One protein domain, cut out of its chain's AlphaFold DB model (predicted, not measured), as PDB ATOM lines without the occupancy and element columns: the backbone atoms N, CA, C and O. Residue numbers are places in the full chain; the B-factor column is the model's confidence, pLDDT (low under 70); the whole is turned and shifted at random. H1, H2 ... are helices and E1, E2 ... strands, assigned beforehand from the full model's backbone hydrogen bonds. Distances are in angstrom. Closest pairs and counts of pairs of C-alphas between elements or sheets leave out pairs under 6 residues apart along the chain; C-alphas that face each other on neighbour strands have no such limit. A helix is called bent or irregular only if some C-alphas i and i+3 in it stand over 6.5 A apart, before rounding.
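What this domain is: This is residues 20 to 234 of the 470 residues of an uncharacterized protein of Alteromonadaceae bacterium TMED7 (UniProt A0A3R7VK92). A twisted sheet of six strands curls round the long helix H4 on one face, while a hairpin of two long helices, H2 and H3, covers much of the other face, in three layers, helices on both faces of the sheet. Short H1 is on the same face as H2 and H3, and residues 207 to 212, of which 208 to 212 belong to H4, stick out. The printed part has 215 residues, with four named helices and six named strands in the order E1 E2 E3 E4 H1 H2 H3 E5 E6 H4; the sheet's order is E1 E2 E3 E4 E5 E6, antiparallel throughout, and the class is mixed, helices and strands. It is compact, with a radius of gyration of the C-alphas of 18.0 A, and elongated, spanning 60 by 37 by 30 A.

How they stand to each other: After residues 20 to 45, which hold no named element, E1, residues 46 to 51, forms a hairpin with E2, residues 64 to 73; N 48 and O 67 are 2.9 A apart, within hydrogen-bond range. E3, residues 87 to 96, and E4, residues 102 to 110, complete a meander, each strand the antiparallel neighbour of the one before, with N 68 and O 92 at 3.0 A and N 91 and O 107 at 3.0 A. H1, residues 111 to 116, is on the sheet at a height of 8.8 A, only just over none of its strands, with 2 C-alphas falling on E3. H2, residues 119 to 144, touches H3, residues 155 to 175, with its residues 119 to 131 alone, at a shallow tilt of 16 degrees, opposite ways; the closest C-alphas, of Val 124 and Ile 165, are 5.6 A apart. E5, residues 181 to 188, is the neighbour of E4, with N 104 and O 186 at 2.9 A, and forms a hairpin with E6, residues 193 to 198, with N 187 and O 195 at 2.9 A. H4, residues 208 to 233, is on the opposite face from H3; its closest C-alphas to E6 are those of Lys 218 and Thr 198, 5.7 A. Every O i to N i+4 pair is within hydrogen-bond range in H1 and H3; in H2 and in H4 20 of 22 are.

Where its parts are: E1 begins at C-alpha 46, (2.918, 30.052, 2.201). E2 is 28.6 A long and E3 28.9 A. H2 is 37.2 A long and only just irregular, with C-alphas 123 and 126 6.6 A apart; H3 is 30.5 A. H4, 37.6 A, is irregular, with C-alphas 209 and 212 7.7 A apart, and ends at C-alpha 233, (-1.334, 41.641, 9.444).

The domain as a whole: The C-alphas farthest apart, of Tyr 147 and Glu 209, are 62.0 A apart. The printed part has no cut; the links E1 to E2 and E2 to E3 are long. The mean pLDDT of the printed part is 83.1, and 40 residues are under 70, among them 74 to 85 and 200 to 210.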
ATOM      1  N   VAL A  20      -7.678  50.592  13.460       60.25
ATOM      2  CA  VAL A  20      -8.869  51.389  13.811       60.25
ATOM      3  C   VAL A  20      -9.602  50.788  15.011       60.25
ATOM      4  O   VAL A  20     -10.167  51.518  15.816       60.25
ATOM      5  N   LEU A  21      -9.570  49.461  15.155       60.47
ATOM      6  CA  LEU A  21     -10.269  48.746  16.225       60.47
ATOM      7  C   LEU A  21      -9.540  48.804  17.578       60.47
ATOM      8  O   LEU A  21     -10.031  48.239  18.546       60.47
ATOM      9  N   GLY A  22      -8.358  49.430  17.655       59.75
ATOM     10  CA  GLY A  22      -7.541  49.457  18.875       59.75
ATOM     11  C   GLY A  22      -6.893  48.113  19.239       59.75
ATOM     12  O   GLY A  22      -6.107  48.062  20.179       59.75
ATOM     13  N   SER A  23      -7.175  47.045  18.481       69.56
ATOM     14  CA  SER A  23      -6.568  45.720  18.628       69.56
ATOM     15  C   SER A  23      -6.279  45.068  17.276       69.56
ATOM     16  O   SER A  23      -7.153  45.073  16.403       69.56
ATOM     17  N   LEU A  24      -5.097  44.479  17.084       76.12
ATOM     18  CA  LEU A  24      -4.780  43.740  15.854       76.12
ATOM     19  C   LEU A  24      -5.429  42.350  15.834       76.12
ATOM     20  O   LEU A  24      -5.343  41.593  16.797       76.12
ATOM     21  N   ASP A  25      -6.041  41.994  14.702       79.44
ATOM     22  CA  ASP A  25      -6.597  40.660  14.470       79.44
ATOM     23  C   ASP A  25      -5.552  39.752  13.807       79.44
ATOM     24  O   ASP A  25      -5.411  39.704  12.581       79.44
ATOM     25  N   PHE A  26      -4.832  38.991  14.632       85.38
ATOM     26  CA  PHE A  26      -3.799  38.058  14.177       85.38
ATOM     27  C   PHE A  26      -4.340  36.858  13.381       85.38
ATOM     28  O   PHE A  26      -3.536  36.083  12.865       85.38
ATOM     29  N   SER A  27      -5.663  36.683  13.250       81.94
ATOM     30  CA  SER A  27      -6.251  35.623  12.416       81.94
ATOM     31  C   SER A  27      -6.238  35.946  10.916       81.94
ATOM     32  O   SER A  27      -6.401  35.050  10.089       81.94
ATOM     33  N   ARG A  28      -6.028  37.218  10.541       81.38
ATOM     34  CA  ARG A  28      -6.183  37.719   9.160       81.38
ATOM     35  C   ARG A  28      -4.872  37.890   8.389       81.38
ATOM     36  O   ARG A  28      -4.830  38.656   7.418       81.38
ATOM     37  N   VAL A  29      -3.832  37.157   8.785       85.12
ATOM     38  CA  VAL A  29      -2.548  37.120   8.067       85.12
ATOM     39  C   VAL A  29      -2.736  36.783   6.586       85.12
ATOM     40  O   VAL A  29      -3.580  35.960   6.225       85.12
ATOM     41  N   ASN A  30      -1.985  37.446   5.704       85.19
ATOM     42  CA  ASN A  30      -1.987  37.146   4.273       85.19
ATOM     43  C   ASN A  30      -0.711  37.623   3.560       85.19
ATOM     44  O   ASN A  30       0.047  38.425   4.092       85.19
ATOM     45  N   THR A  31      -0.527  37.175   2.318       82.94
ATOM     46  CA  THR A  31       0.609  37.539   1.451       82.94
ATOM     47  C   THR A  31       0.187  38.307   0.194       82.94
ATOM     48  O   THR A  31       1.009  38.536  -0.687       82.94
ATOM     49  N   LYS A  32      -1.083  38.725   0.069       78.94
ATOM     50  CA  LYS A  32      -1.650  39.209  -1.210       78.94
ATOM     51  C   LYS A  32      -0.958  40.454  -1.767       78.94
ATOM     52  O   LYS A  32      -0.871  40.598  -2.977       78.94
ATOM     53  N   GLN A  33      -0.498  41.342  -0.890       74.06
ATOM     54  CA  GLN A  33       0.229  42.568  -1.252       74.06
ATOM     55  C   GLN A  33       1.756  42.380  -1.229       74.06
ATOM     56  O   GLN A  33       2.500  43.323  -1.469       74.06
ATOM     57  N   LEU A  34       2.219  41.165  -0.925       77.62
ATOM     58  CA  LEU A  34       3.597  40.839  -0.559       77.62
ATOM     59  C   LEU A  34       4.176  39.719  -1.430       77.62
ATOM     60  O   LEU A  34       5.019  38.957  -0.967       77.62
ATOM     61  N   CYS A  35       3.698  39.573  -2.665       75.94
ATOM     62  CA  CYS A  35       4.183  38.565  -3.604       75.94
ATOM     63  C   CYS A  35       4.585  39.217  -4.923       75.94
ATOM     64  O   CYS A  35       3.883  40.090  -5.428       75.94
ATOM     65  N   THR A  36       5.680  38.746  -5.506       69.38
ATOM     66  CA  THR A  36       6.022  39.013  -6.906       69.38
ATOM     67  C   THR A  36       5.228  38.120  -7.860       69.38
ATOM     68  O   THR A  36       4.968  36.965  -7.531       69.38
ATOM     69  N   GLU A  37       4.944  38.592  -9.076       67.44
ATOM     70  CA  GLU A  37       4.289  37.811 -10.152       67.44
ATOM     71  C   GLU A  37       5.209  36.748 -10.806       67.44
ATOM     72  O   GLU A  37       4.907  36.194 -11.861       67.44
ATOM     73  N   LEU A  38       6.354  36.442 -10.188       69.88
ATOM     74  CA  LEU A  38       7.375  35.555 -10.743       69.88
ATOM     75  C   LEU A  38       6.980  34.077 -10.630       69.88
ATOM     76  O   LEU A  38       6.710  33.560  -9.545       69.88
ATOM     77  N   SER A  39       7.037  33.374 -11.761       68.19
ATOM     78  CA  SER A  39       6.757  31.934 -11.881       68.19
ATOM     79  C   SER A  39       8.042  31.091 -11.919       68.19
ATOM     80  O   SER A  39       8.204  30.228 -12.777       68.19
ATOM     81  N   GLU A  40       8.984  31.370 -11.017       76.88
ATOM     82  CA  GLU A  40      10.260  30.646 -10.898       76.88
ATOM     83  C   GLU A  40      10.206  29.534  -9.823       76.88
ATOM     84  O   GLU A  40       9.278  29.491  -9.006       76.88
ATOM     85  N   PRO A  41      11.185  28.607  -9.778       79.25
ATOM     86  CA  PRO A  41      11.297  27.650  -8.682       79.25
ATOM     87  C   PRO A  41      11.363  28.347  -7.323       79.25
ATOM     88  O   PRO A  41      11.973  29.401  -7.167       79.25
ATOM     89  N   HIS A  42      10.758  27.721  -6.315       85.50
ATOM     90  CA  HIS A  42      10.774  28.226  -4.942       85.50
ATOM     91  C   HIS A  42      10.196  29.642  -4.792       85.50
ATOM     92  O   HIS A  42      10.601  30.334  -3.862       85.50
ATOM     93  N   THR A  43       9.249  30.079  -5.638       85.50
ATOM     94  CA  THR A  43       8.546  31.373  -5.478       85.50
ATOM     95  C   THR A  43       7.190  31.283  -4.791       85.50
ATOM     96  O   THR A  43       6.664  32.304  -4.349       85.50
ATOM     97  N   LYS A  44       6.648  30.070  -4.610       87.94
ATOM     98  CA  LYS A  44       5.363  29.852  -3.929       87.94
ATOM     99  C   LYS A  44       5.348  30.555  -2.565       87.94
ATOM    100  O   LYS A  44       6.302  30.428  -1.786       87.94
ATOM    101  N   SER A  45       4.281  31.306  -2.303       90.69
ATOM    102  CA  SER A  45       3.999  31.872  -0.987       90.69
ATOM    103  C   SER A  45       3.285  30.843  -0.111       90.69
ATOM    104  O   SER A  45       2.539  30.003  -0.613       90.69
ATOM    105  N   GLN A  46       3.551  30.894   1.189       92.38
ATOM    106  CA  GLN A  46       2.918  30.052   2.201       92.38
ATOM    107  C   GLN A  46       2.321  30.964   3.263       92.38
ATOM    108  O   GLN A  46       2.977  31.905   3.712       92.38
ATOM    109  N   CYS A  47       1.081  30.721   3.662       93.00
ATOM    110  CA  CYS A  47       0.425  31.548   4.657       93.00
ATOM    111  C   CYS A  47      -0.674  30.778   5.379       93.00
ATOM    112  O   CYS A  47      -1.695  30.440   4.782       93.00
ATOM    113  N   PHE A  48      -0.533  30.616   6.692       92.88
ATOM    114  CA  PHE A  48      -1.612  30.098   7.521       92.88
ATOM    115  C   PHE A  48      -1.682  30.772   8.890       92.88
ATOM    116  O   PHE A  48      -0.706  31.314   9.414       92.88
ATOM    117  N   SER A  49      -2.872  30.678   9.480       91.88
ATOM    118  CA  SER A  49      -3.138  30.986  10.879       91.88
ATOM    119  C   SER A  49      -3.853  29.802  11.509       91.88
ATOM    120  O   SER A  49      -4.941  29.431  11.068       91.88
ATOM    121  N   TYR A  50      -3.244  29.204  12.522       91.81
ATOM    122  CA  TYR A  50      -3.748  28.015  13.193       91.81
ATOM    123  C   TYR A  50      -4.117  28.326  14.643       91.81
ATOM    124  O   TYR A  50      -3.369  28.982  15.366       91.81
ATOM    125  N   ILE A  51      -5.274  27.827  15.061       88.19
ATOM    126  CA  ILE A  51      -5.772  27.848  16.432       88.19
ATOM    127  C   ILE A  51      -6.463  26.504  16.673       88.19
ATOM    128  O   ILE A  51      -7.203  26.032  15.809       88.19
ATOM    129  N   ASN A  52      -6.225  25.881  17.826       82.75
ATOM    130  CA  ASN A  52      -6.953  24.671  18.195       82.75
ATOM    131  C   ASN A  52      -8.338  25.065  18.735       82.75
ATOM    132  O   ASN A  52      -8.464  25.469  19.895       82.75
ATOM    133  N   GLU A  53      -9.377  24.955  17.903       76.19
ATOM    134  CA  GLU A  53     -10.749  25.368  18.250       76.19
ATOM    135  C   GLU A  53     -11.375  24.530  19.375       76.19
ATOM    136  O   GLU A  53     -12.251  25.016  20.098       76.19
ATOM    137  N   HIS A  54     -10.879  23.306  19.568       73.12
ATOM    138  CA  HIS A  54     -11.335  22.375  20.600       73.12
ATOM    139  C   HIS A  54     -10.554  22.496  21.909       73.12
ATOM    140  O   HIS A  54     -10.932  21.894  22.913       73.12
ATOM    141  N   SER A  55      -9.484  23.295  21.932       66.38
ATOM    142  CA  SER A  55      -8.775  23.581  23.174       66.38
ATOM    143  C   SER A  55      -9.593  24.534  24.055       66.38
ATOM    144  O   SER A  55     -10.084  25.587  23.616       66.38
ATOM    145  N   ILE A  56      -9.750  24.160  25.325       64.88
ATOM    146  CA  ILE A  56     -10.241  25.074  26.356       64.88
ATOM    147  C   ILE A  56      -9.083  26.028  26.672       64.88
ATOM    148  O   ILE A  56      -8.010  25.555  27.055       64.88
ATOM    149  N   PRO A  57      -9.255  27.352  26.509       61.16
ATOM    150  CA  PRO A  57      -8.220  28.299  26.889       61.16
ATOM    151  C   PRO A  57      -7.945  28.176  28.391       61.16
ATOM    152  O   PRO A  57      -8.827  28.403  29.214       61.16
ATOM    153  N   THR A  58      -6.716  27.815  28.753       56.28
ATOM    154  CA  THR A  58      -6.261  27.795  30.154       56.28
ATOM    155  C   THR A  58      -5.976  29.205  30.683       56.28
ATOM    156  O   THR A  58      -5.914  29.414  31.892       56.28
ATOM    157  N   THR A  59      -5.844  30.184  29.782       55.53
ATOM    158  CA  THR A  59      -5.626  31.615  30.042       55.53
ATOM    159  C   THR A  59      -6.530  32.469  29.151       55.53
ATOM    160  O   THR A  59      -7.004  31.976  28.136       55.53
ATOM    161  N   GLY A  60      -6.743  33.749  29.486       62.16
ATOM    162  CA  GLY A  60      -7.736  34.630  28.840       62.16
ATOM    163  C   GLY A  60      -7.825  34.563  27.305       62.16
ATOM    164  O   GLY A  60      -8.931  34.505  26.769       62.16
ATOM    165  N   HIS A  61      -6.692  34.506  26.593       67.88
ATOM    166  CA  HIS A  61      -6.650  34.324  25.136       67.88
ATOM    167  C   HIS A  61      -6.119  32.941  24.733       67.88
ATOM    168  O   HIS A  61      -5.191  32.412  25.345       67.88
ATOM    169  N   ARG A  62      -6.698  32.368  23.666       79.44
ATOM    170  CA  ARG A  62      -6.207  31.137  23.027       79.44
ATOM    171  C   ARG A  62      -4.905  31.406  22.268       79.44
ATOM    172  O   ARG A  62      -4.784  32.421  21.578       79.44
ATOM    173  N   THR A  63      -3.977  30.459  22.336       87.12
ATOM    174  CA  THR A  63      -2.740  30.480  21.551       87.12
ATOM    175  C   THR A  63      -3.034  30.214  20.076       87.12
ATOM    176  O   THR A  63      -3.694  29.238  19.717       87.12
ATOM    177  N   ARG A  64      -2.527  31.094  19.216       90.31
ATOM    178  CA  ARG A  64      -2.617  31.030  17.759       90.31
ATOM    179  C   ARG A  64      -1.215  31.077  17.181       90.31
ATOM    180  O   ARG A  64      -0.445  31.972  17.523       90.31
ATOM    181  N   CYS A  65      -0.921  30.162  16.268       93.69
ATOM    182  CA  CYS A  65       0.334  30.121  15.530       93.69
ATOM    183  C   CYS A  65       0.123  30.659  14.114       93.69
ATOM    184  O   CYS A  65      -0.781  30.224  13.402       93.69
ATOM    185  N   ASN A  66       0.981  31.578  13.697       94.12
ATOM    186  CA  ASN A  66       0.988  32.157  12.363       94.12
ATOM    187  C   ASN A  66       2.293  31.807  11.659       94.12
ATOM    188  O   ASN A  66       3.368  31.900  12.255       94.12
ATOM    189  N   LEU A  67       2.187  31.475  10.377       95.56
ATOM    190  CA  LEU A  67       3.319  31.348   9.472       95.56
ATOM    191  C   LEU A  67       2.993  32.123   8.206       95.56
ATOM    192  O   LEU A  67       1.963  31.875   7.578       95.56
ATOM    193  N   VAL A  68       3.866  33.055   7.833       94.25
ATOM    194  CA  VAL A  68       3.724  33.833   6.600       94.25
ATOM    195  C   VAL A  68       5.063  33.866   5.888       94.25
ATOM    196  O   VAL A  68       6.077  34.213   6.491       94.25
ATOM    197  N   SER A  69       5.061  33.489   4.615       94.50
ATOM    198  CA  SER A  69       6.247  33.429   3.779       94.50
ATOM    199  C   SER A  69       5.936  33.835   2.350       94.50
ATOM    200  O   SER A  69       5.015  33.313   1.716       94.50
ATOM    201  N   SER A  70       6.713  34.770   1.823       92.19
ATOM    202  CA  SER A  70       6.591  35.221   0.443       92.19
ATOM    203  C   SER A  70       7.867  35.898  -0.036       92.19
ATOM    204  O   SER A  70       8.769  36.188   0.753       92.19
ATOM    205  N   ILE A  71       7.942  36.117  -1.347       90.38
ATOM    206  CA  ILE A  71       9.057  36.805  -1.987       90.38
ATOM    207  C   ILE A  71       8.624  38.199  -2.390       90.38
ATOM    208  O   ILE A  71       7.565  38.374  -3.000       90.38
ATOM    209  N   TYR A  72       9.469  39.174  -2.080       84.62
ATOM    210  CA  TYR A  72       9.256  40.553  -2.473       84.62
ATOM    211  C   TYR A  72      10.590  41.288  -2.645       84.62
ATOM    212  O   TYR A  72      11.546  41.037  -1.908       84.62
ATOM    213  N   ASP A  73      10.655  42.185  -3.631       79.88
ATOM    214  CA  ASP A  73      11.811  43.057  -3.863       79.88
ATOM    215  C   ASP A  73      11.646  44.338  -3.044       79.88
ATOM    216  O   ASP A  73      10.918  45.261  -3.423       79.88
ATOM    217  N   TRP A  74      12.303  44.384  -1.891       68.81
ATOM    218  CA  TRP A  74      12.316  45.575  -1.056       68.81
ATOM    219  C   TRP A  74      13.580  46.388  -1.327       68.81
ATOM    220  O   TRP A  74      14.579  46.286  -0.613       68.81
ATOM    221  N   LYS A  75      13.537  47.239  -2.355       62.69
ATOM    222  CA  LYS A  75      14.620  48.195  -2.628       62.69
ATOM    223  C   LYS A  75      14.591  49.349  -1.633       62.69
ATOM    224  O   LYS A  75      13.950  50.368  -1.873       62.69
ATOM    225  N   ASP A  76      15.310  49.201  -0.528       55.03
ATOM    226  CA  ASP A  76      15.516  50.281   0.455       55.03
ATOM    227  C   ASP A  76      17.004  50.579   0.707       55.03
ATOM    228  O   ASP A  76      17.359  51.425   1.529       55.03
ATOM    229  N   ARG A  77      17.894  49.919  -0.045       56.16
ATOM    230  CA  ARG A  77      19.315  50.257  -0.148       56.16
ATOM    231  C   ARG A  77      19.734  50.357  -1.614       56.16
ATOM    232  O   ARG A  77      19.140  49.729  -2.481       56.16
ATOM    233  N   ARG A  78      20.733  51.202  -1.871       56.75
ATOM    234  CA  ARG A  78      21.608  51.059  -3.035       56.75
ATOM    235  C   ARG A  78      22.848  50.364  -2.510       56.75
ATOM    236  O   ARG A  78      23.598  51.000  -1.767       56.75
ATOM    237  N   ASP A  79      23.009  49.086  -2.811       62.56
ATOM    238  CA  ASP A  79      24.275  48.418  -2.569       62.56
ATOM    239  C   ASP A  79      25.139  48.533  -3.825       62.56
ATOM    240  O   ASP A  79      24.847  47.940  -4.858       62.56
ATOM    241  N   GLU A  80      26.225  49.302  -3.745       64.19
ATOM    242  CA  GLU A  80      27.149  49.484  -4.872       64.19
ATOM    243  C   GLU A  80      27.757  48.155  -5.346       64.19
ATOM    244  O   GLU A  80      28.142  48.039  -6.511       64.19
ATOM    245  N   LYS A  81      27.811  47.146  -4.466       64.38
ATOM    246  CA  LYS A  81      28.304  45.804  -4.786       64.38
ATOM    247  C   LYS A  81      27.208  44.824  -5.213       64.38
ATOM    248  O   LYS A  81      27.539  43.735  -5.672       64.38
ATOM    249  N   ASN A  82      25.930  45.200  -5.102       63.56
ATOM    250  CA  ASN A  82      24.763  44.342  -5.338       63.56
ATOM    251  C   ASN A  82      24.817  42.975  -4.613       63.56
ATOM    252  O   ASN A  82      24.187  42.021  -5.061       63.56
ATOM    253  N   GLU A  83      25.524  42.839  -3.488       63.09
ATOM    254  CA  GLU A  83      25.646  41.579  -2.720       63.09
ATOM    255  C   GLU A  83      24.317  41.148  -2.068       63.09
ATOM    256  O   GLU A  83      24.191  40.069  -1.487       63.09
ATOM    257  N   TYR A  84      23.344  42.044  -2.141       64.44
ATOM    258  CA  TYR A  84      22.386  42.343  -1.099       64.44
ATOM    259  C   TYR A  84      21.175  43.096  -1.692       64.44
ATOM    260  O   TYR A  84      20.221  43.422  -0.981       64.44
ATOM    261  N   ASP A  85      21.200  43.352  -2.995       67.12
ATOM    262  CA  ASP A  85      20.098  43.920  -3.753       67.12
ATOM    263  C   ASP A  85      19.372  42.784  -4.479       67.12
ATOM    264  O   ASP A  85      20.004  41.857  -4.984       67.12
ATOM    265  N   GLY A  86      18.040  42.844  -4.524       75.25
ATOM    266  CA  GLY A  86      17.220  41.856  -5.219       75.25
ATOM    267  C   GLY A  86      16.056  41.329  -4.389       75.25
ATOM    268  O   GLY A  86      15.604  41.933  -3.418       75.25
ATOM    269  N   LEU A  87      15.541  40.178  -4.815       84.69
ATOM    270  CA  LEU A  87      14.371  39.548  -4.218       84.69
ATOM    271  C   LEU A  87      14.723  38.918  -2.876       84.69
ATOM    272  O   LEU A  87      15.629  38.092  -2.790       84.69
ATOM    273  N   PHE A  88      13.943  39.230  -1.849       87.12
ATOM    274  CA  PHE A  88      14.057  38.593  -0.545       87.12
ATOM    275  C   PHE A  88      12.880  37.666  -0.311       87.12
ATOM    276  O   PHE A  88      11.728  38.046  -0.531       87.12
ATOM    277  N   ARG A  89      13.159  36.473   0.211       90.94
ATOM    278  CA  ARG A  89      12.150  35.653   0.865       90.94
ATOM    279  C   ARG A  89      12.071  36.052   2.334       90.94
ATOM    280  O   ARG A  89      13.029  35.896   3.089       90.94
ATOM    281  N   PHE A  90      10.902  36.538   2.721       92.31
ATOM    282  CA  PHE A  90      10.537  36.766   4.110       92.31
ATOM    283  C   PHE A  90       9.890  35.499   4.636       92.31
ATOM    284  O   PHE A  90       9.028  34.934   3.965       92.31
ATOM    285  N   ILE A  91      10.285  35.064   5.828       95.12
ATOM    286  CA  ILE A  91       9.657  33.949   6.537       95.12
ATOM    287  C   ILE A  91       9.389  34.413   7.960       95.12
ATOM    288  O   ILE A  91      10.324  34.698   8.695       95.12
ATOM    289  N   THR A  92       8.128  34.497   8.360       96.06
ATOM    290  CA  THR A  92       7.727  34.974   9.688       96.06
ATOM    291  C   THR A  92       6.957  33.898  10.432       96.06
ATOM    292  O   THR A  92       6.111  33.211   9.856       96.06
ATOM    293  N   PHE A  93       7.251  33.772  11.722       96.69
ATOM    294  CA  PHE A  93       6.589  32.867  12.649       96.69
ATOM    295  C   PHE A  93       6.097  33.668  13.846       96.69
ATOM    296  O   PHE A  93       6.905  34.302  14.521       96.69
ATOM    297  N   GLY A  94       4.803  33.607  14.141       95.44
ATOM    298  CA  GLY A  94       4.207  34.310  15.274       95.44
ATOM    299  C   GLY A  94       3.388  33.387  16.162       95.44
ATOM    300  O   GLY A  94       2.744  32.466  15.669       95.44
ATOM    301  N   GLU A  95       3.375  33.669  17.458       94.31
ATOM    302  CA  GLU A  95       2.543  32.990  18.442       94.31
ATOM    303  C   GLU A  95       1.861  34.002  19.366       94.31
ATOM    304  O   GLU A  95       2.523  34.844  19.987       94.31
ATOM    305  N   THR A  96       0.529  33.944  19.447       92.06
ATOM    306  CA  THR A  96      -0.224  34.835  20.334       92.06
ATOM    307  C   THR A  96      -0.076  34.409  21.784       92.06
ATOM    308  O   THR A  96      -0.123  33.227  22.117       92.06
ATOM    309  N   GLN A  97       0.074  35.401  22.645       89.56
ATOM    310  CA  GLN A  97       0.256  35.251  24.076       89.56
ATOM    311  C   GLN A  97      -1.063  35.502  24.814       89.56
ATOM    312  O   GLN A  97      -2.032  36.029  24.259       89.56
ATOM    313  N   SER A  98      -1.096  35.149  26.097       84.19
ATOM    314  CA  SER A  98      -2.274  35.311  26.957       84.19
ATOM    315  C   SER A  98      -2.670  36.769  27.213       84.19
ATOM    316  O   SER A  98      -3.820  37.014  27.566       84.19
ATOM    317  N   ASP A  99      -1.757  37.723  27.011       82.69
ATOM    318  CA  ASP A  99      -1.984  39.175  27.096       82.69
ATOM    319  C   ASP A  99      -2.515  39.783  25.780       82.69
ATOM    320  O   ASP A  99      -2.688  40.998  25.667       82.69
ATOM    321  N   GLY A 100      -2.746  38.946  24.762       84.69
ATOM    322  CA  GLY A 100      -3.187  39.374  23.439       84.69
ATOM    323  C   GLY A 100      -2.075  39.967  22.571       84.69
ATOM    324  O   GLY A 100      -2.378  40.514  21.516       84.69
ATOM    325  N   SER A 101      -0.803  39.885  22.978       89.62
ATOM    326  CA  SER A 101       0.343  40.219  22.124       89.62
ATOM    327  C   SER A 101       0.737  39.047  21.214       89.62
ATOM    328  O   SER A 101       0.371  37.900  21.459       89.62
ATOM    329  N   LEU A 102       1.487  39.320  20.147       92.81
ATOM    330  CA  LEU A 102       2.093  38.321  19.266       92.81
ATOM    331  C   LEU A 102       3.609  38.374  19.441       92.81
ATOM    332  O   LEU A 102       4.219  39.408  19.171       92.81
ATOM    333  N   ILE A 103       4.227  37.270  19.854       94.94
ATOM    334  CA  ILE A 103       5.687  37.128  19.892       94.94
ATOM    335  C   ILE A 103       6.114  36.302  18.688       94.94
ATOM    336  O   ILE A 103       5.453  35.324  18.343       94.94
ATOM    337  N   GLY A 104       7.210  36.680  18.037       95.38
ATOM    338  CA  GLY A 104       7.649  35.958  16.859       95.38
ATOM    339  C   GLY A 104       9.104  36.141  16.472       95.38
ATOM    340  O   GLY A 104       9.889  36.840  17.117       95.38
ATOM    341  N   GLU A 105       9.445  35.440  15.401       95.75
ATOM    342  CA  GLU A 105      10.760  35.422  14.779       95.75
ATOM    343  C   GLU A 105      10.585  35.488  13.262       95.75
ATOM    344  O   GLU A 105       9.728  34.801  12.698       95.75
ATOM    345  N   ALA A 106      11.368  36.339  12.615       95.12
ATOM    346  CA  ALA A 106      11.372  36.533  11.179       95.12
ATOM    347  C   ALA A 106      12.768  36.275  10.614       95.12
ATOM    348  O   ALA A 106      13.769  36.660  11.211       95.12
ATOM    349  N   PHE A 107      12.812  35.659   9.439       92.94
ATOM    350  CA  PHE A 107      14.027  35.399   8.689       92.94
ATOM    351  C   PHE A 107      13.963  36.104   7.346       92.94
ATOM    352  O   PHE A 107      12.963  36.011   6.627       92.94
ATOM    353  N   LEU A 108      15.053  36.793   7.026       89.81
ATOM    354  CA  LEU A 108      15.247  37.473   5.758       89.81
ATOM    355  C   LEU A 108      16.368  36.803   4.986       89.81
ATOM    356  O   LEU A 108      17.512  36.828   5.431       89.81
ATOM    357  N   VAL A 109      16.029  36.208   3.844       88.38
ATOM    358  CA  VAL A 109      16.969  35.448   3.012       88.38
ATOM    359  C   VAL A 109      16.900  35.977   1.588       88.38
ATOM    360  O   VAL A 109      15.804  36.151   1.050       88.38
ATOM    361  N   LEU A 110      18.046  36.220   0.957       86.19
ATOM    362  CA  LEU A 110      18.075  36.528  -0.471       86.19
ATOM    363  C   LEU A 110      17.560  35.328  -1.263       86.19
ATOM    364  O   LEU A 110      17.949  34.184  -1.035       86.19
ATOM    365  N   HIS A 111      16.658  35.575  -2.203       86.69
ATOM    366  CA  HIS A 111      16.035  34.502  -2.962       86.69
ATOM    367  C   HIS A 111      17.050  33.745  -3.825       86.69
ATOM    368  O   HIS A 111      16.942  32.529  -3.963       86.69
ATOM    369  N   ASP A 112      18.058  34.437  -4.353       84.50
ATOM    370  CA  ASP A 112      19.102  33.800  -5.152       84.50
ATOM    371  C   ASP A 112      20.013  32.897  -4.315       84.50
ATOM    372  O   ASP A 112      20.453  31.859  -4.808       84.50
ATOM    373  N   ASP A 113      20.209  33.205  -3.033       85.38
ATOM    374  CA  ASP A 113      20.948  32.340  -2.109       85.38
ATOM    375  C   ASP A 113      20.189  31.024  -1.854       85.38
ATOM    376  O   ASP A 113      20.785  29.949  -1.798       85.38
ATOM    377  N   ILE A 114      18.852  31.076  -1.787       87.31
ATOM    378  CA  ILE A 114      18.006  29.876  -1.651       87.31
ATOM    379  C   ILE A 114      18.183  28.936  -2.848       87.31
ATOM    380  O   ILE A 114      18.161  27.720  -2.679       87.31
ATOM    381  N   LYS A 115      18.360  29.484  -4.055       84.50
ATOM    382  CA  LYS A 115      18.569  28.687  -5.275       84.50
ATOM    383  C   LYS A 115      19.929  27.982  -5.276       84.50
ATOM    384  O   LYS A 115      20.071  26.945  -5.918       84.50
ATOM    385  N   GLN A 116      20.916  28.544  -4.580       83.50
ATOM    386  CA  GLN A 116      22.277  28.007  -4.503       83.50
ATOM    387  C   GLN A 116      22.423  26.940  -3.409       83.50
ATOM    388  O   GLN A 116      23.278  26.063  -3.519       83.50
ATOM    389  N   VAL A 117      21.568  26.976  -2.383       86.81
ATOM    390  CA  VAL A 117      21.609  26.049  -1.247       86.81
ATOM    391  C   VAL A 117      20.597  24.918  -1.407       86.81
ATOM    392  O   VAL A 117      19.403  25.075  -1.159       86.81
ATOM    393  N   ALA A 118      21.089  23.730  -1.766       83.81
ATOM    394  CA  ALA A 118      20.257  22.554  -2.037       83.81
ATOM    395  C   ALA A 118      19.411  22.088  -0.835       83.81
ATOM    396  O   ALA A 118      18.335  21.513  -1.027       83.81
ATOM    397  N   ASN A 119      19.875  22.332   0.394       88.88
ATOM    398  CA  ASN A 119      19.175  21.919   1.612       88.88
ATOM    399  C   ASN A 119      18.027  22.867   1.986       88.88
ATOM    400  O   ASN A 119      17.069  22.433   2.623       88.88
ATOM    401  N   PHE A 120      18.047  24.132   1.546       92.06
ATOM    402  CA  PHE A 120      17.039  25.118   1.947       92.06
ATOM    403  C   PHE A 120      15.629  24.737   1.472       92.06
ATOM    404  O   PHE A 120      14.706  24.732   2.291       92.06
ATOM    405  N   PRO A 121      15.406  24.340   0.203       92.56
ATOM    406  CA  PRO A 121      14.096  23.853  -0.209       92.56
ATOM    407  C   PRO A 121      13.613  22.637   0.591       92.56
ATOM    408  O   PRO A 121      12.460  22.627   1.018       92.56
ATOM    409  N   LYS A 122      14.491  21.655   0.833       94.00
ATOM    410  CA  LYS A 122      14.144  20.376   1.474       94.00
ATOM    411  C   LYS A 122      13.883  20.496   2.973       94.00
ATOM    412  O   LYS A 122      12.978  19.856   3.492       94.00
ATOM    413  N   GLU A 123      14.672  21.299   3.678       95.19
ATOM    414  CA  GLU A 123      14.600  21.403   5.140       95.19
ATOM    415  C   GLU A 123      13.702  22.550   5.617       95.19
ATOM    416  O   GLU A 123      13.255  22.547   6.765       95.19
ATOM    417  N   VAL A 124      13.403  23.521   4.745       95.69
ATOM    418  CA  VAL A 124      12.607  24.708   5.091       95.69
ATOM    419  C   VAL A 124      11.321  24.768   4.269       95.69
ATOM    420  O   VAL A 124      10.232  24.666   4.831       95.69
ATOM    421  N   LEU A 125      11.407  24.904   2.942       95.00
ATOM    422  CA  LEU A 125      10.228  25.197   2.109       95.00
ATOM    423  C   LEU A 125       9.244  24.022   2.003       95.00
ATOM    424  O   LEU A 125       8.031  24.231   2.062       95.00
ATOM    425  N   GLU A 126       9.748  22.798   1.852       95.38
ATOM    426  CA  GLU A 126       8.938  21.579   1.793       95.38
ATOM    427  C   GLU A 126       8.199  21.320   3.122       95.38
ATOM    428  O   GLU A 126       6.969  21.199   3.082       95.38
ATOM    429  N   PRO A 127       8.858  21.338   4.303       96.94
ATOM    430  CA  PRO A 127       8.181  21.245   5.597       96.94
ATOM    431  C   PRO A 127       7.163  22.359   5.850       96.94
ATOM    432  O   PRO A 127       6.094  22.091   6.395       96.94
ATOM    433  N   MET A 128       7.449  23.596   5.428       96.62
ATOM    434  CA  MET A 128       6.484  24.700   5.526       96.62
ATOM    435  C   MET A 128       5.234  24.436   4.688       96.62
ATOM    436  O   MET A 128       4.121  24.656   5.160       96.62
ATOM    437  N   ASN A 129       5.409  23.953   3.456       95.75
ATOM    438  CA  ASN A 129       4.297  23.608   2.576       95.75
ATOM    439  C   ASN A 129       3.494  22.419   3.126       95.75
ATOM    440  O   ASN A 129       2.269  22.459   3.092       95.75
ATOM    441  N   ALA A 130       4.157  21.387   3.657       96.31
ATOM    442  CA  ALA A 130       3.485  20.255   4.293       96.31
ATOM    443  C   ALA A 130       2.632  20.707   5.489       96.31
ATOM    444  O   ALA A 130       1.450  20.380   5.558       96.31
ATOM    445  N   LEU A 131       3.197  21.542   6.368       96.75
ATOM    446  CA  LEU A 131       2.482  22.093   7.517       96.75
ATOM    447  C   LEU A 131       1.294  22.976   7.102       96.75
ATOM    448  O   LEU A 131       0.225  22.891   7.700       96.75
ATOM    449  N   GLU A 132       1.449  23.797   6.061       95.81
ATOM    450  CA  GLU A 132       0.341  24.577   5.501       95.81
ATOM    451  C   GLU A 132      -0.799  23.668   5.015       95.81
ATOM    452  O   GLU A 132      -1.960  23.943   5.315       95.81
ATOM    453  N   GLN A 133      -0.493  22.570   4.312       95.88
ATOM    454  CA  GLN A 133      -1.520  21.627   3.854       95.88
ATOM    455  C   GLN A 133      -2.225  20.915   5.015       95.88
ATOM    456  O   GLN A 133      -3.444  20.763   4.970       95.88
ATOM    457  N   GLU A 134      -1.501  20.522   6.067       95.19
ATOM    458  CA  GLU A 134      -2.102  19.938   7.275       95.19
ATOM    459  C   GLU A 134      -3.081  20.913   7.946       95.19
ATOM    460  O   GLU A 134      -4.217  20.549   8.254       95.19
ATOM    461  N   VAL A 135      -2.677  22.179   8.116       94.19
ATOM    462  CA  VAL A 135      -3.533  23.219   8.707       94.19
ATOM    463  C   VAL A 135      -4.762  23.486   7.838       94.19
ATOM    464  O   VAL A 135      -5.865  23.613   8.368       94.19
ATOM    465  N   LEU A 136      -4.603  23.548   6.513       93.31
ATOM    466  CA  LEU A 136      -5.726  23.719   5.586       93.31
ATOM    467  C   LEU A 136      -6.696  22.534   5.641       93.31
ATOM    468  O   LEU A 136      -7.908  22.749   5.659       93.31
ATOM    469  N   SER A 137      -6.182  21.304   5.718       93.69
ATOM    470  CA  SER A 137      -6.993  20.091   5.854       93.69
ATOM    471  C   SER A 137      -7.798  20.096   7.155       93.69
ATOM    472  O   SER A 137      -9.010  19.883   7.124       93.69
ATOM    473  N   TYR A 138      -7.169  20.452   8.279       92.19
ATOM    474  CA  TYR A 138      -7.852  20.630   9.562       92.19
ATOM    475  C   TYR A 138      -8.944  21.710   9.496       92.19
ATOM    476  O   TYR A 138     -10.081  21.489   9.908       92.19
ATOM    477  N   GLN A 139      -8.637  22.878   8.922       90.44
ATOM    478  CA  GLN A 139      -9.615  23.958   8.757       90.44
ATOM    479  C   GLN A 139     -10.786  23.562   7.852       90.44
ATOM    480  O   GLN A 139     -11.904  24.036   8.056       90.44
ATOM    481  N   GLN A 140     -10.548  22.724   6.842       91.88
ATOM    482  CA  GLN A 140     -11.608  22.178   6.004       91.88
ATOM    483  C   GLN A 140     -12.477  21.185   6.786       91.88
ATOM    484  O   GLN A 140     -13.697  21.334   6.774       91.88
ATOM    485  N   ALA A 141     -11.873  20.260   7.536       89.56
ATOM    486  CA  ALA A 141     -12.601  19.318   8.386       89.56
ATOM    487  C   ALA A 141     -13.480  20.036   9.427       89.56
ATOM    488  O   ALA A 141     -14.630  19.654   9.635       89.56
ATOM    489  N   LEU A 142     -12.988  21.133  10.017       88.50
ATOM    490  CA  LEU A 142     -13.773  21.986  10.919       88.50
ATOM    491  C   LEU A 142     -14.967  22.663  10.234       88.50
ATOM    492  O   LEU A 142     -16.020  22.816  10.853       88.50
ATOM    493  N   LYS A 143     -14.816  23.097   8.976       88.62
ATOM    494  CA  LYS A 143     -15.923  23.690   8.204       88.62
ATOM    495  C   LYS A 143     -17.000  22.661   7.877       88.62
ATOM    496  O   LYS A 143     -18.169  23.025   7.806       88.62
ATOM    497  N   GLU A 144     -16.605  21.412   7.656       90.69
ATOM    498  CA  GLU A 144     -17.516  20.301   7.380       90.69
ATOM    499  C   GLU A 144     -18.248  19.848   8.653       90.69
ATOM    500  O   GLU A 144     -19.467  19.676   8.629       90.69
ATOM    501  N   ASN A 145     -17.534  19.699   9.774       85.44
ATOM    502  CA  ASN A 145     -18.125  19.382  11.072       85.44
ATOM    503  C   ASN A 145     -17.310  19.968  12.235       85.44
ATOM    504  O   ASN A 145     -16.298  19.409  12.655       85.44
ATOM    505  N   GLN A 146     -17.814  21.054  12.819       82.81
ATOM    506  CA  GLN A 146     -17.145  21.745  13.920       82.81
ATOM    507  C   GLN A 146     -17.121  20.947  15.232       82.81
ATOM    508  O   GLN A 146     -16.289  21.233  16.080       82.81
ATOM    509  N   TYR A 147     -18.023  19.984  15.450       80.44
ATOM    510  CA  TYR A 147     -18.110  19.265  16.731       80.44
ATOM    511  C   TYR A 147     -17.261  17.993  16.762       80.44
ATOM    512  O   TYR A 147     -16.821  17.581  17.831       80.44
ATOM    513  N   SER A 148     -17.047  17.378  15.601       81.38
ATOM    514  CA  SER A 148     -16.281  16.141  15.443       81.38
ATOM    515  C   SER A 148     -15.583  16.162  14.080       81.38
ATOM    516  O   SER A 148     -16.066  15.510  13.146       81.38
ATOM    517  N   PRO A 149     -14.503  16.948  13.924       83.50
ATOM    518  CA  PRO A 149     -13.788  17.032  12.660       83.50
ATOM    519  C   PRO A 149     -13.171  15.673  12.306       83.50
ATOM    520  O   PRO A 149     -12.717  14.930  13.171       83.50
ATOM    521  N   SER A 150     -13.142  15.345  11.016       85.88
ATOM    522  CA  SER A 150     -12.519  14.114  10.498       85.88
ATOM    523  C   SER A 150     -10.991  14.110  10.613       85.88
ATOM    524  O   SER A 150     -10.362  13.060  10.498       85.88
ATOM    525  N   VAL A 151     -10.404  15.288  10.831       87.12
ATOM    526  CA  VAL A 151      -8.973  15.517  10.999       87.12
ATOM    527  C   VAL A 151      -8.771  16.246  12.316       87.12
ATOM    528  O   VAL A 151      -9.339  17.316  12.531       87.12
ATOM    529  N   GLU A 152      -7.932  15.688  13.179       86.19
ATOM    530  CA  GLU A 152      -7.467  16.344  14.394       86.19
ATOM    531  C   GLU A 152      -6.033  16.825  14.185       86.19
ATOM    532  O   GLU A 152      -5.213  16.135  13.581       86.19
ATOM    533  N   LEU A 153      -5.732  18.025  14.678       89.00
ATOM    534  CA  LEU A 153      -4.388  18.583  14.647       89.00
ATOM    535  C   LEU A 153      -4.101  19.204  16.007       89.00
ATOM    536  O   LEU A 153      -4.852  20.076  16.448       89.00
ATOM    537  N   ASP A 154      -3.033  18.750  16.663       89.88
ATOM    538  CA  ASP A 154      -2.626  19.246  17.976       89.88
ATOM    539  C   ASP A 154      -1.751  20.503  17.871       89.88
ATOM    540  O   ASP A 154      -0.866  20.613  17.019       89.88
ATOM    541  N   LEU A 155      -1.953  21.442  18.801       89.88
ATOM    542  CA  LEU A 155      -1.186  22.686  18.852       89.88
ATOM    543  C   LEU A 155       0.294  22.427  19.158       89.88
ATOM    544  O   LEU A 155       1.160  23.046  18.540       89.88
ATOM    545  N   GLY A 156       0.590  21.496  20.067       90.75
ATOM    546  CA  GLY A 156       1.960  21.138  20.416       90.75
ATOM    547  C   GLY A 156       2.712  20.497  19.248       90.75
ATOM    548  O   GLY A 156       3.917  20.708  19.098       90.75
ATOM    549  N   GLU A 157       2.022  19.751  18.383       93.00
ATOM    550  CA  GLU A 157       2.604  19.227  17.144       93.00
ATOM    551  C   GLU A 157       2.943  20.346  16.151       93.00
ATOM    552  O   GLU A 157       4.071  20.398  15.649       93.00
ATOM    553  N   VAL A 158       2.013  21.280  15.921       94.62
ATOM    554  CA  VAL A 158       2.237  22.447  15.051       94.62
ATOM    555  C   VAL A 158       3.419  23.281  15.553       94.62
ATOM    556  O   VAL A 158       4.317  23.611  14.774       94.62
ATOM    557  N   GLN A 159       3.483  23.558  16.859       94.62
ATOM    558  CA  GLN A 159       4.592  24.294  17.478       94.62
ATOM    559  C   GLN A 159       5.936  23.575  17.298       94.62
ATOM    560  O   GLN A 159       6.927  24.207  16.929       94.62
ATOM    561  N   LYS A 160       5.982  22.248  17.483       96.44
ATOM    562  CA  LYS A 160       7.201  21.449  17.256       96.44
ATOM    563  C   LYS A 160       7.654  21.490  15.797       96.44
ATOM    564  O   LYS A 160       8.855  21.584  15.546       96.44
ATOM    565  N   LYS A 161       6.727  21.416  14.834       97.31
ATOM    566  CA  LYS A 161       7.047  21.519  13.398       97.31
ATOM    567  C   LYS A 161       7.591  22.906  13.052       97.31
ATOM    568  O   LYS A 161       8.619  22.992  12.385       97.31
ATOM    569  N   ILE A 162       6.980  23.972  13.575       96.88
ATOM    570  CA  ILE A 162       7.485  25.346  13.424       96.88
ATOM    571  C   ILE A 162       8.900  25.478  13.999       96.88
ATOM    572  O   ILE A 162       9.777  26.027  13.334       96.88
ATOM    573  N   GLU A 163       9.153  24.956  15.199       96.94
ATOM    574  CA  GLU A 163      10.475  25.062  15.823       96.94
ATOM    575  C   GLU A 163      11.552  24.305  15.037       96.94
ATOM    576  O   GLU A 163      12.646  24.826  14.837       96.94
ATOM    577  N   ARG A 164      11.233  23.122  14.493       97.06
ATOM    578  CA  ARG A 164      12.151  22.390  13.601       97.06
ATOM    579  C   ARG A 164      12.537  23.211  12.372       97.06
ATOM    580  O   ARG A 164      13.716  23.259  12.037       97.06
ATOM    581  N   ILE A 165      11.574  23.890  11.747       97.06
ATOM    582  CA  ILE A 165      11.829  24.759  10.588       97.06
ATOM    583  C   ILE A 165      12.744  25.926  10.989       97.06
ATOM    584  O   ILE A 165      13.722  26.206  10.298       97.06
ATOM    585  N   LYS A 166      12.482  26.587  12.125       95.25
ATOM    586  CA  LYS A 166      13.341  27.672  12.634       95.25
ATOM    587  C   LYS A 166      14.773  27.201  12.891       95.25
ATOM    588  O   LYS A 166      15.719  27.905  12.542       95.25
ATOM    589  N   VAL A 167      14.937  26.025  13.498       94.31
ATOM    590  CA  VAL A 167      16.252  25.419  13.754       94.31
ATOM    591  C   VAL A 167      16.967  25.100  12.442       94.31
ATOM    592  O   VAL A 167      18.150  25.410  12.333       94.31
ATOM    593  N   ALA A 168      16.268  24.566  11.437       94.19
ATOM    594  CA  ALA A 168      16.838  24.309  10.115       94.19
ATOM    595  C   ALA A 168      17.327  25.600   9.439       94.19
ATOM    596  O   ALA A 168      18.469  25.659   8.989       94.19
ATOM    597  N   ILE A 169      16.528  26.677   9.460       92.31
ATOM    598  CA  ILE A 169      16.951  27.982   8.923       92.31
ATOM    599  C   ILE A 169      18.227  28.462   9.624       92.31
ATOM    600  O   ILE A 169      19.178  28.859   8.957       92.31
ATOM    601  N   LYS A 170      18.282  28.381  10.961       89.75
ATOM    602  CA  LYS A 170      19.472  28.756  11.741       89.75
ATOM    603  C   LYS A 170      20.670  27.845  11.460       89.75
ATOM    604  O   LYS A 170      21.809  28.288  11.520       89.75
ATOM    605  N   HIS A 171      20.457  26.570  11.174       89.19
ATOM    606  CA  HIS A 171      21.547  25.668  10.821       89.19
ATOM    607  C   HIS A 171      22.144  26.042   9.458       89.19
ATOM    608  O   HIS A 171      23.346  26.279   9.355       89.19
ATOM    609  N   ILE A 172      21.292  26.187   8.441       88.25
ATOM    610  CA  ILE A 172      21.694  26.557   7.078       88.25
ATOM    611  C   ILE A 172      22.375  27.922   7.066       88.25
ATOM    612  O   ILE A 172      23.421  28.105   6.445       88.25
ATOM    613  N   ALA A 173      21.813  28.884   7.789       83.19
ATOM    614  CA  ALA A 173      22.377  30.216   7.842       83.19
ATOM    615  C   ALA A 173      23.782  30.241   8.474       83.19
ATOM    616  O   ALA A 173      24.601  31.064   8.070       83.19
ATOM    617  N   ASN A 174      24.083  29.347   9.431       81.12
ATOM    618  CA  ASN A 174      25.385  29.313  10.118       81.12
ATOM    619  C   ASN A 174      26.447  28.550   9.322       81.12
ATOM    620  O   ASN A 174      27.628  28.864   9.431       81.12
ATOM    621  N   ASN A 175      26.033  27.552   8.542       81.69
ATOM    622  CA  ASN A 175      26.959  26.623   7.898       81.69
ATOM    623  C   ASN A 175      27.105  26.845   6.389       81.69
ATOM    624  O   ASN A 175      28.191  26.643   5.855       81.69
ATOM    625  N   GLU A 176      26.032  27.244   5.703       82.44
ATOM    626  CA  GLU A 176      25.995  27.320   4.236       82.44
ATOM    627  C   GLU A 176      25.908  28.766   3.734       82.44
ATOM    628  O   GLU A 176      26.559  29.112   2.753       82.44
ATOM    629  N   LEU A 177      25.141  29.626   4.417       77.06
ATOM    630  CA  LEU A 177      24.907  31.012   3.984       77.06
ATOM    631  C   LEU A 177      25.735  32.068   4.728       77.06
ATOM    632  O   LEU A 177      25.577  33.244   4.413       77.06
ATOM    633  N   LEU A 178      26.593  31.669   5.678       66.12
ATOM    634  CA  LEU A 178      27.609  32.497   6.354       66.12
ATOM    635  C   LEU A 178      27.197  33.977   6.526       66.12
ATOM    636  O   LEU A 178      27.769  34.858   5.893       66.12
ATOM    637  N   GLU A 179      26.190  34.250   7.365       63.72
ATOM    638  CA  GLU A 179      25.715  35.614   7.705       63.72
ATOM    639  C   GLU A 179      24.860  36.335   6.637       63.72
ATOM    640  O   GLU A 179      24.525  37.510   6.789       63.72
ATOM    641  N   ARG A 180      24.415  35.648   5.577       73.12
ATOM    642  CA  ARG A 180      23.498  36.218   4.561       73.12
ATOM    643  C   ARG A 180      22.010  36.100   4.919       73.12
ATOM    644  O   ARG A 180      21.145  36.440   4.112       73.12
ATOM    645  N   VAL A 181      21.707  35.650   6.139       82.44
ATOM    646  CA  VAL A 181      20.345  35.547   6.678       82.44
ATOM    647  C   VAL A 181      20.189  36.450   7.891       82.44
ATOM    648  O   VAL A 181      20.907  36.306   8.877       82.44
ATOM    649  N   PHE A 182      19.202  37.342   7.849       86.25
ATOM    650  CA  PHE A 182      18.857  38.169   9.002       86.25
ATOM    651  C   PHE A 182      17.845  37.442   9.881       86.25
ATOM    652  O   PHE A 182      16.764  37.097   9.403       86.25
ATOM    653  N   ASN A 183      18.176  37.241  11.158       91.06
ATOM    654  CA  ASN A 183      17.239  36.754  12.165       91.06
ATOM    655  C   ASN A 183      16.698  37.918  12.998       91.06
ATOM    656  O   ASN A 183      17.468  38.623  13.644       91.06
ATOM    657  N   ILE A 184      15.384  38.107  13.010       93.69
ATOM    658  CA  ILE A 184      14.730  39.255  13.632       93.69
ATOM    659  C   ILE A 184      13.703  38.757  14.640       93.69
ATOM    660  O   ILE A 184      12.697  38.143  14.285       93.69
ATOM    661  N   LYS A 185      13.924  39.061  15.917       95.75
ATOM    662  CA  LYS A 185      12.929  38.847  16.970       95.75
ATOM    663  C   LYS A 185      11.966  40.016  16.985       95.75
ATOM    664  O   LYS A 185      12.393  41.170  16.974       95.75
ATOM    665  N   TYR A 186      10.676  39.726  17.091       96.25
ATOM    666  CA  TYR A 186       9.664  40.766  17.193       96.25
ATOM    667  C   TYR A 186       8.610  40.460  18.252       96.25
ATOM    668  O   TYR A 186       8.349  39.306  18.603       96.25
ATOM    669  N   ARG A 187       7.985  41.522  18.759       95.44
ATOM    670  CA  ARG A 187       6.760  41.448  19.554       95.44
ATOM    671  C   ARG A 187       5.809  42.548  19.129       95.44
ATOM    672  O   ARG A 187       6.182  43.714  19.107       95.44
ATOM    673  N   ILE A 188       4.578  42.172  18.823       93.31
ATOM    674  CA  ILE A 188       3.497  43.093  18.499       93.31
ATOM    675  C   ILE A 188       2.550  43.097  19.687       93.31
ATOM    676  O   ILE A 188       1.919  42.086  19.986       93.31
ATOM    677  N   LEU A 189       2.480  44.213  20.400       90.31
ATOM    678  CA  LEU A 189       1.541  44.393  21.498       90.31
ATOM    679  C   LEU A 189       0.107  44.439  20.958       90.31
ATOM    680  O   LEU A 189      -0.123  44.762  19.791       90.31
ATOM    681  N   SER A 190      -0.867  44.142  21.817       84.31
ATOM    682  CA  SER A 190      -2.287  44.126  21.444       84.31
ATOM    683  C   SER A 190      -2.745  45.451  20.817       84.31
ATOM    684  O   SER A 190      -3.541  45.439  19.885       84.31
ATOM    685  N   ASN A 191      -2.162  46.575  21.241       83.88
ATOM    686  CA  ASN A 191      -2.420  47.927  20.733       83.88
ATOM    687  C   ASN A 191      -1.669  48.301  19.427       83.88
ATOM    688  O   ASN A 191      -1.714  49.448  18.982       83.88
ATOM    689  N   GLY A 192      -0.949  47.356  18.817       88.25
ATOM    690  CA  GLY A 192      -0.243  47.538  17.545       88.25
ATOM    691  C   GLY A 192       1.180  48.093  17.642       88.25
ATOM    692  O   GLY A 192       1.880  48.152  16.624       88.25
ATOM    693  N   LEU A 193       1.661  48.459  18.836       91.19
ATOM    694  CA  LEU A 193       3.078  48.789  19.021       91.19
ATOM    695  C   LEU A 193       3.929  47.555  18.727       91.19
ATOM    696  O   LEU A 193       3.708  46.481  19.283       91.19
ATOM    697  N   THR A 194       4.891  47.714  17.830       94.06
ATOM    698  CA  THR A 194       5.718  46.623  17.319       94.06
ATOM    699  C   THR A 194       7.160  46.871  17.701       94.06
ATOM    700  O   THR A 194       7.728  47.894  17.343       94.06
ATOM    701  N   LEU A 195       7.746  45.931  18.422       95.25
ATOM    702  CA  LEU A 195       9.117  45.965  18.900       95.25
ATOM    703  C   LEU A 195       9.939  44.973  18.084       95.25
ATOM    704  O   LEU A 195       9.492  43.842  17.894       95.25
ATOM    705  N   LEU A 196      11.111  45.386  17.604       96.06
ATOM    706  CA  LEU A 196      11.989  44.567  16.768       96.06
ATOM    707  C   LEU A 196      13.434  44.599  17.260       96.06
ATOM    708  O   LEU A 196      13.904  45.586  17.840       96.06
ATOM    709  N   ARG A 197      14.124  43.482  17.049       93.88
ATOM    710  CA  ARG A 197      15.552  43.325  17.286       93.88
ATOM    711  C   ARG A 197      16.114  42.305  16.311       93.88
ATOM    712  O   ARG A 197      15.821  41.113  16.439       93.88
ATOM    713  N   THR A 198      16.980  42.756  15.418       90.19
ATOM    714  CA  THR A 198      17.853  41.856  14.665       90.19
ATOM    715  C   THR A 198      18.873  41.229  15.624       90.19
ATOM    716  O   THR A 198      19.548  41.939  16.369       90.19
ATOM    717  N   GLU A 199      18.959  39.899  15.655       84.94
ATOM    718  CA  GLU A 199      19.967  39.184  16.439       84.94
ATOM    719  C   GLU A 199      21.326  39.232  15.746       84.94
ATOM    720  O   GLU A 199      21.429  39.093  14.527       84.94
ATOM    721  N   ASP A 200      22.374  39.404  16.549       67.19
ATOM    722  CA  ASP A 200      23.748  39.415  16.070       67.19
ATOM    723  C   ASP A 200      24.126  38.008  15.618       67.19
ATOM    724  O   ASP A 200      24.340  37.102  16.424       67.19
ATOM    725  N   TRP A 201      24.204  37.831  14.308       55.38
ATOM    726  CA  TRP A 201      24.788  36.652  13.697       55.38
ATOM    727  C   TRP A 201      26.297  36.861  13.634       55.38
ATOM    728  O   TRP A 201      26.828  37.479  12.719       55.38
ATOM    729  N   LEU A 202      26.967  36.463  14.712       43.81
ATOM    730  CA  LEU A 202      28.399  36.653  14.883       43.81
ATOM    731  C   LEU A 202      29.191  35.699  13.980       43.81
ATOM    732  O   LEU A 202      29.384  34.535  14.320       43.81
ATOM    733  N   GLY A 203      29.780  36.247  12.928       44.28
ATOM    734  CA  GLY A 203      31.160  35.959  12.548       44.28
ATOM    735  C   GLY A 203      31.905  37.277  12.305       44.28
ATOM    736  O   GLY A 203      31.299  38.342  12.368       44.28
ATOM    737  N   GLN A 204      33.240  37.172  12.209       42.19
ATOM    738  CA  GLN A 204      34.388  38.116  12.348       42.19
ATOM    739  C   GLN A 204      34.233  39.667  12.351       42.19
ATOM    740  O   GLN A 204      35.192  40.360  12.681       42.19
ATOM    741  N   SER A 205      33.071  40.242  12.077       48.34
ATOM    742  CA  SER A 205      32.758  41.672  11.967       48.34
ATOM    743  C   SER A 205      32.569  42.420  13.302       48.34
ATOM    744  O   SER A 205      32.074  43.540  13.331       48.34
ATOM    745  N   ASN A 206      32.972  41.864  14.449       46.78
ATOM    746  CA  ASN A 206      32.883  42.588  15.732       46.78
ATOM    747  C   ASN A 206      34.038  43.587  15.959       46.78
ATOM    748  O   ASN A 206      34.251  44.072  17.073       46.78
ATOM    749  N   SER A 207      34.798  43.906  14.910       51.03
ATOM    750  CA  SER A 207      35.804  44.963  14.920       51.03
ATOM    751  C   SER A 207      35.122  46.336  15.074       51.03
ATOM    752  O   SER A 207      34.172  46.641  14.345       51.03
ATOM    753  N   PRO A 208      35.599  47.212  15.986       56.53
ATOM    754  CA  PRO A 208      35.001  48.531  16.232       56.53
ATOM    755  C   PRO A 208      34.823  49.395  14.974       56.53
ATOM    756  O   PRO A 208      33.926  50.233  14.924       56.53
ATOM    757  N   GLU A 209      35.654  49.162  13.957       58.25
ATOM    758  CA  GLU A 209      35.673  49.877  12.679       58.25
ATOM    759  C   GLU A 209      34.391  49.685  11.846       58.25
ATOM    760  O   GLU A 209      33.971  50.616  11.159       58.25
ATOM    761  N   TYR A 210      33.708  48.537  11.952       62.56
ATOM    762  CA  TYR A 210      32.509  48.225  11.151       62.56
ATOM    763  C   TYR A 210      31.188  48.376  11.912       62.56
ATOM    764  O   TYR A 210      30.110  48.228  11.329       62.56
ATOM    765  N   LYS A 211      31.240  48.760  13.193       70.12
ATOM    766  CA  LYS A 211      30.070  48.866  14.078       70.12
ATOM    767  C   LYS A 211      28.934  49.710  13.485       70.12
ATOM    768  O   LYS A 211      27.778  49.303  13.526       70.12
ATOM    769  N   ASN A 212      29.247  50.864  12.893       72.50
ATOM    770  CA  ASN A 212      28.230  51.745  12.303       72.50
ATOM    771  C   ASN A 212      27.544  51.127  11.075       72.50
ATOM    772  O   ASN A 212      26.345  51.326  10.877       72.50
ATOM    773  N   ALA A 213      28.287  50.381  10.254       72.31
ATOM    774  CA  ALA A 213      27.735  49.704   9.085       72.31
ATOM    775  C   ALA A 213      26.806  48.557   9.508       72.31
ATOM    776  O   ALA A 213      25.699  48.442   8.990       72.31
ATOM    777  N   ILE A 214      27.214  47.782  10.513       75.75
ATOM    778  CA  ILE A 214      26.423  46.688  11.090       75.75
ATOM    779  C   ILE A 214      25.105  47.212  11.663       75.75
ATOM    780  O   ILE A 214      24.038  46.710  11.319       75.75
ATOM    781  N   GLU A 215      25.157  48.260  12.486       79.19
ATOM    782  CA  GLU A 215      23.958  48.857  13.083       79.19
ATOM    783  C   GLU A 215      23.007  49.427  12.020       79.19
ATOM    784  O   GLU A 215      21.789  49.283  12.131       79.19
ATOM    785  N   ARG A 216      23.545  50.019  10.946       80.75
ATOM    786  CA  ARG A 216      22.741  50.480   9.808       80.75
ATOM    787  C   ARG A 216      22.050  49.318   9.094       80.75
ATOM    788  O   ARG A 216      20.879  49.442   8.742       80.75
ATOM    789  N   THR A 217      22.746  48.206   8.887       79.50
ATOM    790  CA  THR A 217      22.173  47.011   8.256       79.50
ATOM    791  C   THR A 217      21.063  46.406   9.115       79.50
ATOM    792  O   THR A 217      19.989  46.126   8.588       79.50
ATOM    793  N   LYS A 218      21.266  46.290  10.436       84.50
ATOM    794  CA  LYS A 218      20.224  45.836  11.377       84.50
ATOM    795  C   LYS A 218      18.992  46.733  11.341       84.50
ATOM    796  O   LYS A 218      17.875  46.241  11.251       84.50
ATOM    797  N   TYR A 219      19.189  48.052  11.340       86.88
ATOM    798  CA  TYR A 219      18.086  49.005  11.208       86.88
ATOM    799  C   TYR A 219      17.287  48.791   9.915       86.88
ATOM    800  O   TYR A 219      16.057  48.789   9.947       86.88
ATOM    801  N   ILE A 220      17.963  48.589   8.779       84.50
ATOM    802  CA  ILE A 220      17.294  48.312   7.501       84.50
ATOM    803  C   ILE A 220      16.521  46.991   7.584       84.50
ATOM    804  O   ILE A 220      15.354  46.959   7.204       84.50
ATOM    805  N   ALA A 221      17.129  45.928   8.114       86.38
ATOM    806  CA  ALA A 221      16.483  44.627   8.267       86.38
ATOM    807  C   ALA A 221      15.225  44.712   9.154       86.38
ATOM    808  O   ALA A 221      14.150  44.271   8.742       86.38
ATOM    809  N   ASP A 222      15.320  45.365  10.315       90.81
ATOM    810  CA  ASP A 222      14.187  45.592  11.218       90.81
ATOM    811  C   ASP A 222      13.098  46.450  10.558       90.81
ATOM    812  O   ASP A 222      11.912  46.132  10.655       90.81
ATOM    813  N   LYS A 223      13.468  47.506   9.823       88.50
ATOM    814  CA  LYS A 223      12.511  48.330   9.070       88.50
ATOM    815  C   LYS A 223      11.770  47.506   8.019       88.50
ATOM    816  O   LYS A 223      10.547  47.600   7.927       88.50
ATOM    817  N   GLN A 224      12.484  46.686   7.256       87.00
ATOM    818  CA  GLN A 224      11.883  45.824   6.241       87.00
ATOM    819  C   GLN A 224      10.965  44.768   6.856       87.00
ATOM    820  O   GLN A 224       9.842  44.570   6.389       87.00
ATOM    821  N   CYS A 225      11.390  44.145   7.956       90.75
ATOM    822  CA  CYS A 225      10.560  43.217   8.716       90.75
ATOM    823  C   CYS A 225       9.286  43.890   9.235       90.75
ATOM    824  O   CYS A 225       8.196  43.350   9.058       90.75
ATOM    825  N   PHE A 226       9.390  45.091   9.807       91.75
ATOM    826  CA  PHE A 226       8.233  45.849  10.270       91.75
ATOM    827  C   PHE A 226       7.235  46.130   9.147       91.75
ATOM    828  O   PHE A 226       6.035  45.922   9.328       91.75
ATOM    829  N   ILE A 227       7.716  46.574   7.984       87.19
ATOM    830  CA  ILE A 227       6.846  46.858   6.841       87.19
ATOM    831  C   ILE A 227       6.168  45.565   6.362       87.19
ATOM    832  O   ILE A 227       4.952  45.548   6.165       87.19
ATOM    833  N   TYR A 228       6.908  44.459   6.261       88.56
ATOM    834  CA  TYR A 228       6.340  43.156   5.913       88.56
ATOM    835  C   TYR A 228       5.261  42.707   6.910       88.56
ATOM    836  O   TYR A 228       4.154  42.337   6.513       88.56
ATOM    837  N   LEU A 229       5.544  42.794   8.214       90.50
ATOM    838  CA  LEU A 229       4.591  42.467   9.275       90.50
ATOM    839  C   LEU A 229       3.338  43.342   9.176       90.50
ATOM    840  O   LEU A 229       2.231  42.802   9.190       90.50
ATOM    841  N   LYS A 230       3.502  44.657   8.983       87.69
ATOM    842  CA  LYS A 230       2.405  45.611   8.770       87.69
ATOM    843  C   LYS A 230       1.492  45.147   7.636       87.69
ATOM    844  O   LYS A 230       0.302  44.977   7.867       87.69
ATOM    845  N   TYR A 231       2.026  44.873   6.451       83.25
ATOM    846  CA  TYR A 231       1.214  44.448   5.302       83.25
ATOM    847  C   TYR A 231       0.623  43.042   5.438       83.25
ATOM    848  O   TYR A 231      -0.462  42.768   4.923       83.25
ATOM    849  N   SER A 232       1.310  42.142   6.143       86.88
ATOM    850  CA  SER A 232       0.800  40.787   6.348       86.88
ATOM    851  C   SER A 232      -0.390  40.764   7.311       86.88
ATOM    852  O   SER A 232      -1.336  40.006   7.095       86.88
ATOM    853  N   LEU A 233      -0.367  41.616   8.342       82.19
ATOM    854  CA  LEU A 233      -1.334  41.641   9.444       82.19
ATOM    855  C   LEU A 233      -2.449  42.672   9.273       82.19
ATOM    856  O   LEU A 233      -3.493  42.564   9.918       82.19
ATOM    857  N   HIS A 234      -2.252  43.670   8.420       71.69
ATOM    858  CA  HIS A 234      -3.150  44.802   8.301       71.69
ATOM    859  C   HIS A 234      -3.777  44.874   6.906       71.69
ATOM    860  O   HIS A 234      -3.085  44.922   5.895       71.69
TER     861      HIS A 234